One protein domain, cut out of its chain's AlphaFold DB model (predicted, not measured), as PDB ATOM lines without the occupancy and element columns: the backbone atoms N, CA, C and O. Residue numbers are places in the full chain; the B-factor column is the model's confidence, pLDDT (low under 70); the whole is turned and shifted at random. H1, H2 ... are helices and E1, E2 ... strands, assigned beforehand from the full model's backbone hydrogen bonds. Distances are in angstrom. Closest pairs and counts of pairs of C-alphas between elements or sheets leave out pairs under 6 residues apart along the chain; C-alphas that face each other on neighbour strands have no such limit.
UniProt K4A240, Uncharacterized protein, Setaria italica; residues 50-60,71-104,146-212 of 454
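AT A GLANCE: This is residues 50 to 60, 71 to 104 and 146 to 212 of the 454 residues of an uncharacterized protein of Setaria italica (UniProt K4A240). Two antiparallel three-stranded sheets lie partly face to face as a loose, drawn-out sandwich, their strands running nearly along one another. The first sheet, E1 E2 E3, is staggered, with E1 and E3 beside different parts of the long strand E2, and the short helix H1 grazes it; the second, E4 E5 E6, is a twisted meander. The printed part has 112 residues, with six named strands and one named helix in the order E1 E2 E3 H1 E4 E5 E6, and its class is mostly strand. The whole is loose, with a radius of gyration of the C-alphas of 18.6 A, and elongated, spanning 65 by 33 by 24 A.

HOW THE PARTS SIT: E1, residues 50 to 54, is the antiparallel neighbour of E2, residues 71 to 82, over residues 71 to 75; N 51 and O 74 are 2.9 A apart, within hydrogen-bond range. E2 forms a hairpin with E3, residues 88 to 94, pairing over residues 76 to 82, with N 77 and O 93 3.0 A apart. H1, residues 98 to 101, is on this sheet but only grazes it; its closest C-alpha pair with E2 is Gly 72 and Asn 101, 5.0 A. H1 is too short for an O i to N i+4 pair, and its one O i to N i+3 pair is within range. E4, residues 155 to 164, E5, residues 169 to 177, and E6, residues 192 to 200, form a meander, each strand the antiparallel neighbour of the one before, in a twisted sheet. E4 and E5 form a hairpin, with N 157 and O 175 2.8 A apart; E5 and E6 form another, with N 174 and O 195 2.8 A apart. The two sheets make a sandwich, two sheets face to face, with the facing parts 10.4 A centre to centre and their best planes 22 degrees apart. The closest C-alphas of E3 and E4 are those of Val 92 and Ala 162, 6.7 A, while E1 and E6 are apart.

IN THESE COORDINATES: E1 begins at C-alpha 50, (5.132, 2.312, 50.687). E2 is 36.3 A from first to last C-alpha and E3 19.0 A. E4 is 25.6 A long, from C-alpha 155 at (-2.657, 11.805, 32.750), and E5 and E6 are 26.9 A each. E6 ends at C-alpha 200, (8.698, -12.484, 44.839).

THE WHOLE: The C-alphas farthest apart are those of His 85 and Ala 147, 66.9 A. Residues 61 to 70 are not printed, with 17.5 A from C-alpha 60 to C-alpha 71, nor are 105 to 145, with 27.0 A from C-alpha 104 to C-alpha 146. The link from E5 to E6, residues 178 to 191, is long. Mean pLDDT of the printed part is 75.7; 28 residues are under 70, among them 54 to 60, 146 to 153 and 202 to 210.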
ATOM      1  N   ARG A  50       5.525   0.908  50.494       83.62
ATOM      2  CA  ARG A  50       5.132   2.312  50.687       83.62
ATOM      3  C   ARG A  50       5.761   3.142  49.564       83.62
ATOM      4  O   ARG A  50       6.943   3.466  49.630       83.62
ATOM      5  N   VAL A  51       4.986   3.444  48.529       80.75
ATOM      6  CA  VAL A  51       5.399   4.289  47.396       80.75
ATOM      7  C   VAL A  51       4.545   5.549  47.385       80.75
ATOM      8  O   VAL A  51       3.337   5.475  47.605       80.75
ATOM      9  N   ALA A  52       5.170   6.693  47.117       76.56
ATOM     10  CA  ALA A  52       4.497   7.951  46.834       76.56
ATOM     11  C   ALA A  52       4.949   8.480  45.467       76.56
ATOM     12  O   ALA A  52       6.075   8.239  45.031       76.56
ATOM     13  N   TRP A  53       4.066   9.204  44.794       73.25
ATOM     14  CA  TRP A  53       4.372   9.942  43.574       73.25
ATOM     15  C   TRP A  53       3.690  11.298  43.611       73.25
ATOM     16  O   TRP A  53       2.662  11.481  44.266       73.25
ATOM     17  N   GLU A  54       4.249  12.237  42.862       66.12
ATOM     18  CA  GLU A  54       3.634  13.521  42.586       66.12
ATOM     19  C   GLU A  54       4.095  13.997  41.212       66.12
ATOM     20  O   GLU A  54       5.270  13.877  40.875       66.12
ATOM     21  N   ALA A  55       3.164  14.496  40.405       59.44
ATOM     22  CA  ALA A  55       3.454  15.143  39.131       59.44
ATOM     23  C   ALA A  55       2.879  16.565  39.153       59.44
ATOM     24  O   ALA A  55       1.948  16.839  39.907       59.44
ATOM     25  N   PHE A  56       3.460  17.505  38.407       53.97
ATOM     26  CA  PHE A  56       3.164  18.924  38.630       53.97
ATOM     27  C   PHE A  56       3.594  19.838  37.474       53.97
ATOM     28  O   PHE A  56       4.108  19.394  36.450       53.97
ATOM     29  N   CYS A  57       3.326  21.136  37.618       46.44
ATOM     30  CA  CYS A  57       3.763  22.193  36.712       46.44
ATOM     31  C   CYS A  57       4.595  23.205  37.501       46.44
ATOM     32  O   CYS A  57       4.164  23.651  38.567       46.44
ATOM     33  N   ASN A  58       5.728  23.627  36.948       42.22
ATOM     34  CA  ASN A  58       6.566  24.657  37.563       42.22
ATOM     35  C   ASN A  58       6.107  26.065  37.175       42.22
ATOM     36  O   ASN A  58       5.266  26.251  36.294       42.22
ATOM     37  N   GLU A  59       6.722  27.054  37.823       42.78
ATOM     38  CA  GLU A  59       6.713  28.466  37.418       42.78
ATOM     39  C   GLU A  59       5.331  29.146  37.336       42.78
ATOM     40  O   GLU A  59       5.073  30.005  36.487       42.78
ATOM     41  N   VAL A  60       4.421  28.825  38.259       36.22
ATOM     42  CA  VAL A  60       3.097  29.463  38.314       36.22
ATOM     43  C   VAL A  60       3.043  30.649  39.282       36.22
ATOM     44  O   VAL A  60       2.768  30.528  40.471       36.22
ATOM     45  N   ARG A  71      -0.717  14.122  43.192       72.00
ATOM     46  CA  ARG A  71      -0.056  13.242  44.148       72.00
ATOM     47  C   ARG A  71      -0.864  11.969  44.336       72.00
ATOM     48  O   ARG A  71      -2.082  11.967  44.191       72.00
ATOM     49  N   GLY A  72      -0.191  10.907  44.734       73.81
ATOM     50  CA  GLY A  72      -0.841   9.692  45.191       73.81
ATOM     51  C   GLY A  72       0.150   8.777  45.885       73.81
ATOM     52  O   GLY A  72       1.362   8.995  45.853       73.81
ATOM     53  N   THR A  73      -0.375   7.761  46.558       81.94
ATOM     54  CA  THR A  73       0.445   6.752  47.222       81.94
ATOM     55  C   THR A  73      -0.132   5.354  47.041       81.94
ATOM     56  O   THR A  73      -1.349   5.164  46.944       81.94
ATOM     57  N   ASP A  74       0.758   4.363  47.035       83.81
ATOM     58  CA  ASP A  74       0.419   2.953  47.170       83.81
ATOM     59  C   ASP A  74       1.106   2.410  48.422       83.81
ATOM     60  O   ASP A  74       2.327   2.237  48.490       83.81
ATOM     61  N   CYS A  75       0.298   2.218  49.457       88.75
ATOM     62  CA  CYS A  75       0.733   1.736  50.754       88.75
ATOM     63  C   CYS A  75      -0.083   0.498  51.104       88.75
ATOM     64  O   CYS A  75      -1.304   0.595  51.228       88.75
ATOM     65  N   PHE A  76       0.567  -0.644  51.312       87.69
ATOM     66  CA  PHE A  76      -0.105  -1.883  51.703       87.69
ATOM     67  C   PHE A  76       0.801  -2.784  52.543       87.69
ATOM     68  O   PHE A  76       2.028  -2.703  52.471       87.69
ATOM     69  N   ASP A  77       0.187  -3.680  53.307       88.56
ATOM     70  CA  ASP A  77       0.880  -4.785  53.967       88.56
ATOM     71  C   ASP A  77       0.424  -6.121  53.371       88.56
ATOM     72  O   ASP A  77      -0.702  -6.232  52.884       88.56
ATOM     73  N   LEU A  78       1.303  -7.126  53.398       88.38
ATOM     74  CA  LEU A  78       0.954  -8.497  53.031       88.38
ATOM     75  C   LEU A  78       0.594  -9.276  54.300       88.38
ATOM     76  O   LEU A  78       1.471  -9.662  55.074       88.38
ATOM     77  N   GLU A  79      -0.694  -9.511  54.522       87.88
ATOM     78  CA  GLU A  79      -1.159 -10.342  55.631       87.88
ATOM     79  C   GLU A  79      -1.136 -11.818  55.199       87.88
ATOM     80  O   GLU A  79      -1.428 -12.155  54.053       87.88
ATOM     81  N   THR A  80      -0.705 -12.716  56.091       84.94
ATOM     82  CA  THR A  80      -0.545 -14.149  55.787       84.94
ATOM     83  C   THR A  80      -1.321 -14.987  56.791       84.94
ATOM     84  O   THR A  80      -1.088 -14.901  57.997       84.94
ATOM     85  N   SER A  81      -2.222 -15.825  56.286       83.12
ATOM     86  CA  SER A  81      -3.081 -16.721  57.061       83.12
ATOM     87  C   SER A  81      -2.874 -18.184  56.650       83.12
ATOM     88  O   SER A  81      -2.209 -18.478  55.657       83.12
ATOM     89  N   ALA A  82      -3.413 -19.125  57.431       82.00
ATOM     90  CA  ALA A  82      -3.398 -20.545  57.087       82.00
ATOM     91  C   ALA A  82      -4.676 -20.917  56.318       82.00
ATOM     92  O   ALA A  82      -5.778 -20.786  56.849       82.00
ATOM     93  N   GLY A  83      -4.522 -21.396  55.084       78.19
ATOM     94  CA  GLY A  83      -5.615 -21.930  54.274       78.19
ATOM     95  C   GLY A  83      -6.088 -23.312  54.732       78.19
ATOM     96  O   GLY A  83      -5.476 -23.957  55.585       78.19
ATOM     97  N   GLU A  84      -7.168 -23.803  54.117       76.25
ATOM     98  CA  GLU A  84      -7.886 -25.026  54.528       76.25
ATOM     99  C   GLU A  84      -7.050 -26.324  54.535       76.25
ATOM    100  O   GLU A  84      -7.462 -27.316  55.138       76.25
ATOM    101  N   HIS A  85      -5.883 -26.352  53.882       77.12
ATOM    102  CA  HIS A  85      -4.959 -27.494  53.880       77.12
ATOM    103  C   HIS A  85      -3.582 -27.146  54.482       77.12
ATOM    104  O   HIS A  85      -2.608 -27.867  54.271       77.12
ATOM    105  N   GLY A  86      -3.492 -26.052  55.248       73.44
ATOM    106  CA  GLY A  86      -2.268 -25.603  55.924       73.44
ATOM    107  C   GLY A  86      -1.277 -24.839  55.038       73.44
ATOM    108  O   GLY A  86      -0.219 -24.442  55.522       73.44
ATOM    109  N   GLN A  87      -1.601 -24.609  53.763       77.38
ATOM    110  CA  GLN A  87      -0.843 -23.720  52.884       77.38
ATOM    111  C   GLN A  87      -0.973 -22.253  53.336       77.38
ATOM    112  O   GLN A  87      -2.053 -21.868  53.797       77.38
ATOM    113  N   PRO A  88       0.068 -21.414  53.190       77.62
ATOM    114  CA  PRO A  88      -0.075 -19.981  53.405       77.62
ATOM    115  C   PRO A  88      -1.033 -19.383  52.366       77.62
ATOM    116  O   PRO A  88      -0.963 -19.700  51.178       77.62
ATOM    117  N   VAL A  89      -1.929 -18.515  52.826       82.56
ATOM    118  CA  VAL A  89      -2.796 -17.674  51.998       82.56
ATOM    119  C   VAL A  89      -2.409 -16.230  52.277       82.56
ATOM    120  O   VAL A  89      -2.402 -15.806  53.433       82.56
ATOM    121  N   HIS A  90      -2.064 -15.498  51.224       85.88
ATOM    122  CA  HIS A  90      -1.599 -14.119  51.310       85.88
ATOM    123  C   HIS A  90      -2.698 -13.153  50.849       85.88
ATOM    124  O   HIS A  90      -3.323 -13.376  49.810       85.88
ATOM    125  N   GLU A  91      -2.904 -12.076  51.601       88.88
ATOM    126  CA  GLU A  91      -3.871 -11.014  51.318       88.88
ATOM    127  C   GLU A  91      -3.162  -9.655  51.293       88.88
ATOM    128  O   GLU A  91      -2.356  -9.343  52.171       88.88
ATOM    129  N   VAL A  92      -3.445  -8.845  50.270       90.75
ATOM    130  CA  VAL A  92      -2.887  -7.494  50.128       90.75
ATOM    131  C   VAL A  92      -3.829  -6.501  50.796       90.75
ATOM    132  O   VAL A  92      -4.914  -6.221  50.288       90.75
ATOM    133  N   VAL A  93      -3.404  -5.948  51.930       91.12
ATOM    134  CA  VAL A  93      -4.202  -5.014  52.728       91.12
ATOM    135  C   VAL A  93      -3.701  -3.593  52.491       91.12
ATOM    136  O   VAL A  93      -2.751  -3.132  53.131       91.12
ATOM    137  N   HIS A  94      -4.337  -2.882  51.554       89.19
ATOM    138  CA  HIS A  94      -4.041  -1.467  51.316       89.19
ATOM    139  C   HIS A  94      -4.398  -0.613  52.542       89.19
ATOM    140  O   HIS A  94      -5.463  -0.746  53.144       89.19
ATOM    141  N   ARG A  95      -3.493   0.302  52.889       85.25
ATOM    142  CA  ARG A  95      -3.630   1.301  53.959       85.25
ATOM    143  C   ARG A  95      -4.093   2.670  53.442       85.25
ATOM    144  O   ARG A  95      -4.354   3.547  54.253       85.25
ATOM    145  N   VAL A  96      -4.169   2.838  52.120       82.75
ATOM    146  CA  VAL A  96      -4.592   4.063  51.421       82.75
ATOM    147  C   VAL A  96      -5.662   3.697  50.397       82.75
ATOM    148  O   VAL A  96      -5.444   2.838  49.533       82.75
ATOM    149  N   THR A  97      -6.823   4.336  50.496       82.81
ATOM    150  CA  THR A  97      -7.965   4.178  49.584       82.81
ATOM    151  C   THR A  97      -7.890   5.169  48.420       82.81
ATOM    152  O   THR A  97      -7.061   6.077  48.425       82.81
ATOM    153  N   ASP A  98      -8.729   5.008  47.394       81.81
ATOM    154  CA  ASP A  98      -8.771   5.982  46.292       81.81
ATOM    155  C   ASP A  98      -9.258   7.349  46.797       81.81
ATOM    156  O   ASP A  98      -8.682   8.372  46.449       81.81
ATOM    157  N   ALA A  99     -10.196   7.356  47.752       78.25
ATOM    158  CA  ALA A  99     -10.665   8.567  48.419       78.25
ATOM    159  C   ALA A  99      -9.566   9.305  49.212       78.25
ATOM    160  O   ALA A  99      -9.649  10.521  49.349       78.25
ATOM    161  N   ASP A 100      -8.545   8.599  49.716       76.38
ATOM    162  CA  ASP A 100      -7.382   9.223  50.366       76.38
ATOM    163  C   ASP A 100      -6.435   9.867  49.337       76.38
ATOM    164  O   ASP A 100      -5.879  10.936  49.594       76.38
ATOM    165  N   ASN A 101      -6.269   9.244  48.164       77.38
ATOM    166  CA  ASN A 101      -5.494   9.805  47.051       77.38
ATOM    167  C   ASN A 101      -6.230  10.975  46.357       77.38
ATOM    168  O   ASN A 101      -5.579  11.886  45.852       77.38
ATOM    169  N   ASP A 102      -7.566  11.008  46.402       75.00
ATOM    170  CA  ASP A 102      -8.401  12.106  45.887       75.00
ATOM    171  C   ASP A 102      -8.406  13.373  46.785       75.00
ATOM    172  O   ASP A 102      -8.978  14.399  46.395       75.00
ATOM    173  N   LEU A 103      -7.780  13.338  47.975       64.88
ATOM    174  CA  LEU A 103      -7.766  14.457  48.934       64.88
ATOM    175  C   LEU A 103      -7.012  15.688  48.403       64.88
ATOM    176  O   LEU A 103      -5.789  15.685  48.195       64.88
ATOM    177  N   ARG A 104      -7.732  16.806  48.288       62.84
ATOM    178  CA  ARG A 104      -7.220  18.102  47.818       62.84
ATOM    179  C   ARG A 104      -6.575  18.888  48.956       62.84
ATOM    180  O   ARG A 104      -6.671  18.534  50.130       62.84
ATOM    181  N   GLY A 146       1.544  30.168  26.241       44.47
ATOM    182  CA  GLY A 146       1.670  31.625  26.243       44.47
ATOM    183  C   GLY A 146       1.688  32.218  27.659       44.47
ATOM    184  O   GLY A 146       1.482  31.524  28.655       44.47
ATOM    185  N   ALA A 147       1.960  33.523  27.754       42.09
ATOM    186  CA  ALA A 147       2.102  34.212  29.035       42.09
ATOM    187  C   ALA A 147       0.855  34.052  29.929       42.09
ATOM    188  O   ALA A 147      -0.260  34.382  29.521       42.09
ATOM    189  N   GLY A 148       1.056  33.576  31.162       47.09
ATOM    190  CA  GLY A 148      -0.007  33.426  32.161       47.09
ATOM    191  C   GLY A 148      -0.874  32.167  32.029       47.09
ATOM    192  O   GLY A 148      -1.979  32.156  32.569       47.09
ATOM    193  N   ARG A 149      -0.415  31.116  31.332       47.47
ATOM    194  CA  ARG A 149      -1.080  29.800  31.324       47.47
ATOM    195  C   ARG A 149      -0.202  28.718  31.947       47.47
ATOM    196  O   ARG A 149       0.976  28.618  31.623       47.47
ATOM    197  N   CYS A 150      -0.814  27.899  32.797       52.16
ATOM    198  CA  CYS A 150      -0.202  26.694  33.354       52.16
ATOM    199  C   CYS A 150      -0.139  25.591  32.286       52.16
ATOM    200  O   CYS A 150      -0.984  25.561  31.384       52.16
ATOM    201  N   MET A 151       0.799  24.652  32.423       52.69
ATOM    202  CA  MET A 151       0.619  23.326  31.825       52.69
ATOM    203  C   MET A 151      -0.599  22.663  32.477       52.69
ATOM    204  O   MET A 151      -0.863  22.864  33.664       52.69
ATOM    205  N   ASN A 152      -1.346  21.872  31.711       60.47
ATOM    206  CA  ASN A 152      -2.364  20.996  32.287       60.47
ATOM    207  C   ASN A 152      -1.686  19.905  33.136       60.47
ATOM    208  O   ASN A 152      -0.532  19.559  32.876       60.47
ATOM    209  N   GLN A 153      -2.405  19.333  34.108       68.06
ATOM    210  CA  GLN A 153      -1.891  18.154  34.811       68.06
ATOM    211  C   GLN A 153      -1.741  16.971  33.844       68.06
ATOM    212  O   GLN A 153      -2.568  16.840  32.933       68.06
ATOM    213  N   PRO A 154      -0.723  16.112  34.031       73.12
ATOM    214  CA  PRO A 154      -0.561  14.923  33.214       73.12
ATOM    215  C   PRO A 154      -1.687  13.919  33.474       73.12
ATOM    216  O   PRO A 154      -2.301  13.895  34.545       73.12
ATOM    217  N   LEU A 155      -1.918  13.035  32.507       78.69
ATOM    218  CA  LEU A 155      -2.657  11.805  32.750       78.69
ATOM    219  C   LEU A 155      -1.791  10.898  33.626       78.69
ATOM    220  O   LEU A 155      -0.667  10.560  33.249       78.69
ATOM    221  N   VAL A 156      -2.325  10.504  34.779       81.88
ATOM    222  CA  VAL A 156      -1.690   9.575  35.717       81.88
ATOM    223  C   VAL A 156      -2.524   8.304  35.781       81.88
ATOM    224  O   VAL A 156      -3.704   8.340  36.126       81.88
ATOM    225  N   PHE A 157      -1.899   7.173  35.469       87.12
ATOM    226  CA  PHE A 157      -2.503   5.849  35.537       87.12
ATOM    227  C   PHE A 157      -1.765   5.036  36.601       87.12
ATOM    228  O   PHE A 157      -0.646   4.570  36.378       87.12
ATOM    229  N   HIS A 158      -2.385   4.883  37.772       89.56
ATOM    230  CA  HIS A 158      -1.890   4.020  38.845       89.56
ATOM    231  C   HIS A 158      -2.518   2.630  38.730       89.56
ATOM    232  O   HIS A 158      -3.738   2.488  38.662       89.56
ATOM    233  N   ASN A 159      -1.677   1.600  38.735       92.12
ATOM    234  CA  ASN A 159      -2.087   0.218  38.916       92.12
ATOM    235  C   ASN A 159      -1.725  -0.208  40.345       92.12
ATOM    236  O   ASN A 159      -0.548  -0.435  40.650       92.12
ATOM    237  N   ARG A 160      -2.745  -0.278  41.214       91.94
ATOM    238  CA  ARG A 160      -2.622  -0.713  42.613       91.94
ATOM    239  C   ARG A 160      -1.893  -2.045  42.705       91.94
ATOM    240  O   ARG A 160      -2.165  -2.970  41.941       91.94
ATOM    241  N   THR A 161      -0.989  -2.140  43.672       93.31
ATOM    242  CA  THR A 161      -0.192  -3.345  43.873       93.31
ATOM    243  C   THR A 161      -1.087  -4.533  44.193       93.31
ATOM    244  O   THR A 161      -1.845  -4.501  45.157       93.31
ATOM    245  N   ALA A 162      -0.982  -5.591  43.396       93.19
ATOM    246  CA  ALA A 162      -1.810  -6.781  43.507       93.19
ATOM    247  C   ALA A 162      -0.957  -8.052  43.574       93.19
ATOM    248  O   ALA A 162       0.159  -8.117  43.050       93.19
ATOM    249  N   LEU A 163      -1.518  -9.088  44.198       90.81
ATOM    250  CA  LEU A 163      -0.921 -10.415  44.266       90.81
ATOM    251  C   LEU A 163      -1.322 -11.246  43.038       90.81
ATOM    252  O   LEU A 163      -2.485 -11.603  42.855       90.81
ATOM    253  N   GLY A 164      -0.343 -11.571  42.198       85.19
ATOM    254  CA  GLY A 164      -0.488 -12.368  40.985       85.19
ATOM    255  C   GLY A 164       0.249 -13.711  41.037       85.19
ATOM    256  O   GLY A 164       0.844 -14.109  42.040       85.19
ATOM    257  N   GLY A 165       0.203 -14.440  39.917       69.31
ATOM    258  CA  GLY A 165       1.002 -15.656  39.719       69.31
ATOM    259  C   GLY A 165       0.743 -16.758  40.751       69.31
ATOM    260  O   GLY A 165       1.695 -17.298  41.301       69.31
ATOM    261  N   ALA A 166      -0.531 -17.060  41.035       73.38
ATOM    262  CA  ALA A 166      -0.962 -18.043  42.040       73.38
ATOM    263  C   ALA A 166      -0.466 -17.765  43.479       73.38
ATOM    264  O   ALA A 166      -0.280 -18.696  44.258       73.38
ATOM    265  N   GLY A 167      -0.268 -16.490  43.834       76.69
ATOM    266  CA  GLY A 167       0.176 -16.077  45.170       76.69
ATOM    267  C   GLY A 167       1.686 -15.876  45.310       76.69
ATOM    268  O   GLY A 167       2.170 -15.744  46.429       76.69
ATOM    269  N   ARG A 168       2.431 -15.869  44.196       82.94
ATOM    270  CA  ARG A 168       3.902 -15.809  44.182       82.94
ATOM    271  C   ARG A 168       4.481 -14.410  43.961       82.94
ATOM    272  O   ARG A 168       5.584 -14.148  44.421       82.94
ATOM    273  N   TRP A 169       3.783 -13.533  43.243       88.56
ATOM    274  CA  TRP A 169       4.340 -12.249  42.795       88.56
ATOM    275  C   TRP A 169       3.464 -11.088  43.228       88.56
ATOM    276  O   TRP A 169       2.285 -11.063  42.883       88.56
ATOM    277  N   LEU A 170       4.039 -10.106  43.914       92.31
ATOM    278  CA  LEU A 170       3.402  -8.807  44.106       92.31
ATOM    279  C   LEU A 170       3.835  -7.876  42.979       92.31
ATOM    280  O   LEU A 170       5.024  -7.814  42.672       92.31
ATOM    281  N   ARG A 171       2.883  -7.177  42.352       94.38
ATOM    282  CA  ARG A 171       3.145  -6.266  41.227       94.38
ATOM    283  C   ARG A 171       2.250  -5.040  41.259       94.38
ATOM    284  O   ARG A 171       1.043  -5.188  41.423       94.38
ATOM    285  N   GLY A 172       2.824  -3.867  41.027       94.25
ATOM    286  CA  GLY A 172       2.101  -2.614  40.799       94.25
ATOM    287  C   GLY A 172       2.846  -1.722  39.808       94.25
ATOM    288  O   GLY A 172       3.883  -2.112  39.261       94.25
ATOM    289  N   GLY A 173       2.312  -0.534  39.539       93.38
ATOM    290  CA  GLY A 173       2.996   0.423  38.677       93.38
ATOM    291  C   GLY A 173       2.281   1.754  38.497       93.38
ATOM    292  O   GLY A 173       1.126   1.929  38.885       93.38
ATOM    293  N   LEU A 174       2.985   2.683  37.866       90.75
ATOM    294  CA  LEU A 174       2.558   4.036  37.553       90.75
ATOM    295  C   LEU A 174       2.962   4.365  36.109       90.75
ATOM    296  O   LEU A 174       4.088   4.082  35.704       90.75
ATOM    297  N   PHE A 175       2.069   4.991  35.348       88.75
ATOM    298  CA  PHE A 175       2.357   5.570  34.034       88.75
ATOM    299  C   PHE A 175       1.868   7.021  34.013       88.75
ATOM    300  O   PHE A 175       0.736   7.297  34.418       88.75
ATOM    301  N   VAL A 176       2.713   7.943  33.556       82.38
ATOM    302  CA  VAL A 176       2.479   9.393  33.581       82.38
ATOM    303  C   VAL A 176       2.812   9.996  32.219       82.38
ATOM    304  O   VAL A 176       3.894   9.762  31.682       82.38
ATOM    305  N   THR A 177       1.905  10.800  31.659       78.44
ATOM    306  CA  THR A 177       2.122  11.492  30.376       78.44
ATOM    307  C   THR A 177       1.416  12.847  30.306       78.44
ATOM    308  O   THR A 177       0.302  13.002  30.802       78.44
ATOM    309  N   TYR A 178       2.034  13.824  29.638       74.25
ATOM    310  CA  TYR A 178       1.413  15.116  29.306       74.25
ATOM    311  C   TYR A 178       0.718  15.117  27.928       74.25
ATOM    312  O   TYR A 178       0.188  16.144  27.512       74.25
ATOM    313  N   GLU A 179       0.682  13.983  27.221       76.38
ATOM    314  CA  GLU A 179       0.072  13.832  25.890       76.38
ATOM    315  C   GLU A 179      -1.456  13.647  26.017       76.38
ATOM    316  O   GLU A 179      -2.011  12.574  25.773       76.38
ATOM    317  N   LEU A 180      -2.148  14.693  26.480       77.25
ATOM    318  CA  LEU A 180      -3.559  14.626  26.896       77.25
ATOM    319  C   LEU A 180      -4.549  14.360  25.751       77.25
ATOM    320  O   LEU A 180      -5.680  13.946  25.999       77.25
ATOM    321  N   ASP A 181      -4.146  14.640  24.513       78.50
ATOM    322  CA  ASP A 181      -4.921  14.470  23.282       78.50
ATOM    323  C   ASP A 181      -4.448  13.276  22.427       78.50
ATOM    324  O   ASP A 181      -4.926  13.084  21.304       78.50
ATOM    325  N   ALA A 182      -3.549  12.437  22.954       78.12
ATOM    326  CA  ALA A 182      -3.096  11.230  22.274       78.12
ATOM    327  C   ALA A 182      -4.250  10.238  22.044       78.12
ATOM    328  O   ALA A 182      -4.830   9.683  22.976       78.12
ATOM    329  N   ALA A 183      -4.542   9.959  20.771       78.44
ATOM    330  CA  ALA A 183      -5.549   8.971  20.374       78.44
ATOM    331  C   ALA A 183      -5.140   7.516  20.692       78.44
ATOM    332  O   ALA A 183      -6.002   6.642  20.764       78.44
ATOM    333  N   ASP A 184      -3.840   7.261  20.863       82.06
ATOM    334  CA  ASP A 184      -3.271   5.971  21.257       82.06
ATOM    335  C   ASP A 184      -2.020   6.194  22.121       82.06
ATOM    336  O   ASP A 184      -0.985   6.659  21.633       82.06
ATOM    337  N   LEU A 185      -2.116   5.844  23.408       82.06
ATOM    338  CA  LEU A 185      -1.014   5.932  24.374       82.06
ATOM    339  C   LEU A 185       0.091   4.886  24.141       82.06
ATOM    340  O   LEU A 185       1.192   5.045  24.661       82.06
ATOM    341  N   GLY A 186      -0.176   3.840  23.351       74.06
ATOM    342  CA  GLY A 186       0.823   2.870  22.900       74.06
ATOM    343  C   GLY A 186       1.589   3.305  21.645       74.06
ATOM    344  O   GLY A 186       2.486   2.586  21.198       74.06
ATOM    345  N   SER A 187       1.248   4.458  21.057       74.19
ATOM    346  CA  SER A 187       1.905   4.954  19.848       74.19
ATOM    347  C   SER A 187       3.316   5.489  20.123       74.19
ATOM    348  O   SER A 187       3.650   5.946  21.215       74.19
ATOM    349  N   GLY A 188       4.173   5.454  19.097       67.88
ATOM    350  CA  GLY A 188       5.571   5.873  19.222       67.88
ATOM    351  C   GLY A 188       5.779   7.367  19.508       67.88
ATOM    352  O   GLY A 188       6.874   7.740  19.926       67.88
ATOM    353  N   ASP A 189       4.745   8.186  19.315       70.88
ATOM    354  CA  ASP A 189       4.778   9.650  19.420       70.88
ATOM    355  C   ASP A 189       4.507  10.166  20.847       70.88
ATOM    356  O   ASP A 189       4.466  11.378  21.057       70.88
ATOM    357  N   VAL A 190       4.298   9.276  21.820       76.00
ATOM    358  CA  VAL A 190       3.918   9.628  23.197       76.00
ATOM    359  C   VAL A 190       5.155   9.748  24.079       76.00
ATOM    360  O   VAL A 190       5.934   8.798  24.199       76.00
ATOM    361  N   SER A 191       5.314  10.900  24.732       76.94
ATOM    362  CA  SER A 191       6.265  11.059  25.835       76.94
ATOM    363  C   SER A 191       5.660  10.583  27.148       76.94
ATOM    364  O   SER A 191       4.539  10.969  27.487       76.94
ATOM    365  N   TYR A 192       6.390   9.771  27.906       78.75
ATOM    366  CA  TYR A 192       5.928   9.275  29.200       78.75
ATOM    367  C   TYR A 192       7.078   8.938  30.147       78.75
ATOM    368  O   TYR A 192       8.176   8.573  29.722       78.75
ATOM    369  N   TYR A 193       6.772   8.996  31.439       82.69
ATOM    370  CA  TYR A 193       7.500   8.273  32.475       82.69
ATOM    371  C   TYR A 193       6.626   7.112  32.948       82.69
ATOM    372  O   TYR A 193       5.414   7.259  33.123       82.69
ATOM    373  N   SER A 194       7.224   5.949  33.170       86.25
ATOM    374  CA  SER A 194       6.540   4.829  33.804       86.25
ATOM    375  C   SER A 194       7.476   4.062  34.715       86.25
ATOM    376  O   SER A 194       8.617   3.795  34.347       86.25
ATOM    377  N   VAL A 195       6.955   3.630  35.857       88.88
ATOM    378  CA  VAL A 195       7.630   2.697  36.752       88.88
ATOM    379  C   VAL A 195       6.716   1.518  37.045       88.88
ATOM    380  O   VAL A 195       5.538   1.689  37.346       88.88
ATOM    381  N   THR A 196       7.251   0.308  36.975       93.19
ATOM    382  CA  THR A 196       6.616  -0.890  37.527       93.19
ATOM    383  C   THR A 196       7.470  -1.415  38.665       93.19
ATOM    384  O   THR A 196       8.687  -1.239  38.674       93.19
ATOM    385  N   TRP A 197       6.838  -2.037  39.653       92.44
ATOM    386  CA  TRP A 197       7.544  -2.635  40.779       92.44
ATOM    387  C   TRP A 197       7.067  -4.058  41.017       92.44
ATOM    388  O   TRP A 197       5.865  -4.335  40.974       92.44
ATOM    389  N   GLU A 198       8.011  -4.959  41.279       92.81
ATOM    390  CA  GLU A 198       7.718  -6.349  41.610       92.81
ATOM    391  C   GLU A 198       8.570  -6.906  42.753       92.81
ATOM    392  O   GLU A 198       9.682  -6.448  43.010       92.81
ATOM    393  N   ASN A 199       8.012  -7.894  43.450       90.25
ATOM    394  CA  ASN A 199       8.667  -8.662  44.507       90.25
ATOM    395  C   ASN A 199       8.160 -10.113  44.467       90.25
ATOM    396  O   ASN A 199       6.965 -10.357  44.246       90.25
ATOM    397  N   GLU A 200       9.058 -11.074  44.687       87.94
ATOM    398  CA  GLU A 200       8.698 -12.484  44.839       87.94
ATOM    399  C   GLU A 200       8.387 -12.775  46.312       87.94
ATOM    400  O   GLU A 200       9.265 -12.699  47.172       87.94
ATOM    401  N   VAL A 201       7.137 -13.146  46.598       82.50
ATOM    402  CA  VAL A 201       6.665 -13.430  47.959       82.50
ATOM    403  C   VAL A 201       7.489 -14.561  48.571       82.50
ATOM    404  O   VAL A 201       7.585 -15.658  48.011       82.50
ATOM    405  N   ALA A 202       8.057 -14.311  49.753       68.44
ATOM    406  CA  ALA A 202       8.953 -15.234  50.445       68.44
ATOM    407  C   ALA A 202       8.215 -16.456  51.038       68.44
ATOM    408  O   ALA A 202       8.030 -16.588  52.252       68.44
ATOM    409  N   ALA A 203       7.811 -17.389  50.174       55.72
ATOM    410  CA  ALA A 203       7.063 -18.594  50.523       55.72
ATOM    411  C   ALA A 203       7.903 -19.633  51.302       55.72
ATOM    412  O   ALA A 203       8.277 -20.686  50.785       55.72
ATOM    413  N   SER A 204       8.081 -19.377  52.602       44.25
ATOM    414  CA  SER A 204       8.523 -20.298  53.666       44.25
ATOM    415  C   SER A 204      10.011 -20.722  53.730       44.25
ATOM    416  O   SER A 204      10.730 -20.821  52.744       44.25
ATOM    417  N   ALA A 205      10.455 -21.014  54.962       41.28
ATOM    418  CA  ALA A 205      11.695 -21.726  55.311       41.28
ATOM    419  C   ALA A 205      13.051 -21.101  54.896       41.28
ATOM    420  O   ALA A 205      13.890 -21.743  54.269       41.28
ATOM    421  N   GLY A 206      13.345 -19.885  55.373       45.44
ATOM    422  CA  GLY A 206      14.732 -19.400  55.516       45.44
ATOM    423  C   GLY A 206      15.448 -18.956  54.234       45.44
ATOM    424  O   GLY A 206      16.589 -18.496  54.313       45.44
ATOM    425  N   GLY A 207      14.789 -19.037  53.076       44.88
ATOM    426  CA  GLY A 207      15.219 -18.346  51.864       44.88
ATOM    427  C   GLY A 207      15.120 -16.828  52.039       44.88
ATOM    428  O   GLY A 207      14.135 -16.320  52.572       44.88
ATOM    429  N   ARG A 208      16.144 -16.093  51.596       52.94
ATOM    430  CA  ARG A 208      16.056 -14.635  51.453       52.94
ATOM    431  C   ARG A 208      15.215 -14.355  50.208       52.94
ATOM    432  O   ARG A 208      15.673 -14.692  49.120       52.94
ATOM    433  N   GLY A 209      14.031 -13.766  50.369       56.03
ATOM    434  CA  GLY A 209      13.288 -13.209  49.237       56.03
ATOM    435  C   GLY A 209      14.148 -12.181  48.496       56.03
ATOM    436  O   GLY A 209      14.916 -11.443  49.127       56.03
ATOM    437  N   GLY A 210      14.062 -12.178  47.167       64.81
ATOM    438  CA  GLY A 210      14.633 -11.116  46.346       64.81
ATOM    439  C   GLY A 210      13.717  -9.909  46.453       64.81
ATOM    440  O   GLY A 210      12.644  -9.938  45.866       64.81
ATOM    441  N   GLY A 211      14.125  -8.922  47.257       82.12
ATOM    442  CA  GLY A 211      13.321  -7.740  47.575       82.12
ATOM    443  C   GLY A 211      12.959  -6.886  46.360       82.12
ATOM    444  O   GLY A 211      13.374  -7.174  45.238       82.12
ATOM    445  N   TRP A 212      12.207  -5.813  46.600       86.56
ATOM    446  CA  TRP A 212      11.580  -5.005  45.555       86.56
ATOM    447  C   TRP A 212      12.531  -4.592  44.431       86.56
ATOM    448  O   TRP A 212      13.625  -4.065  44.652       86.56
TER     449      TRP A 212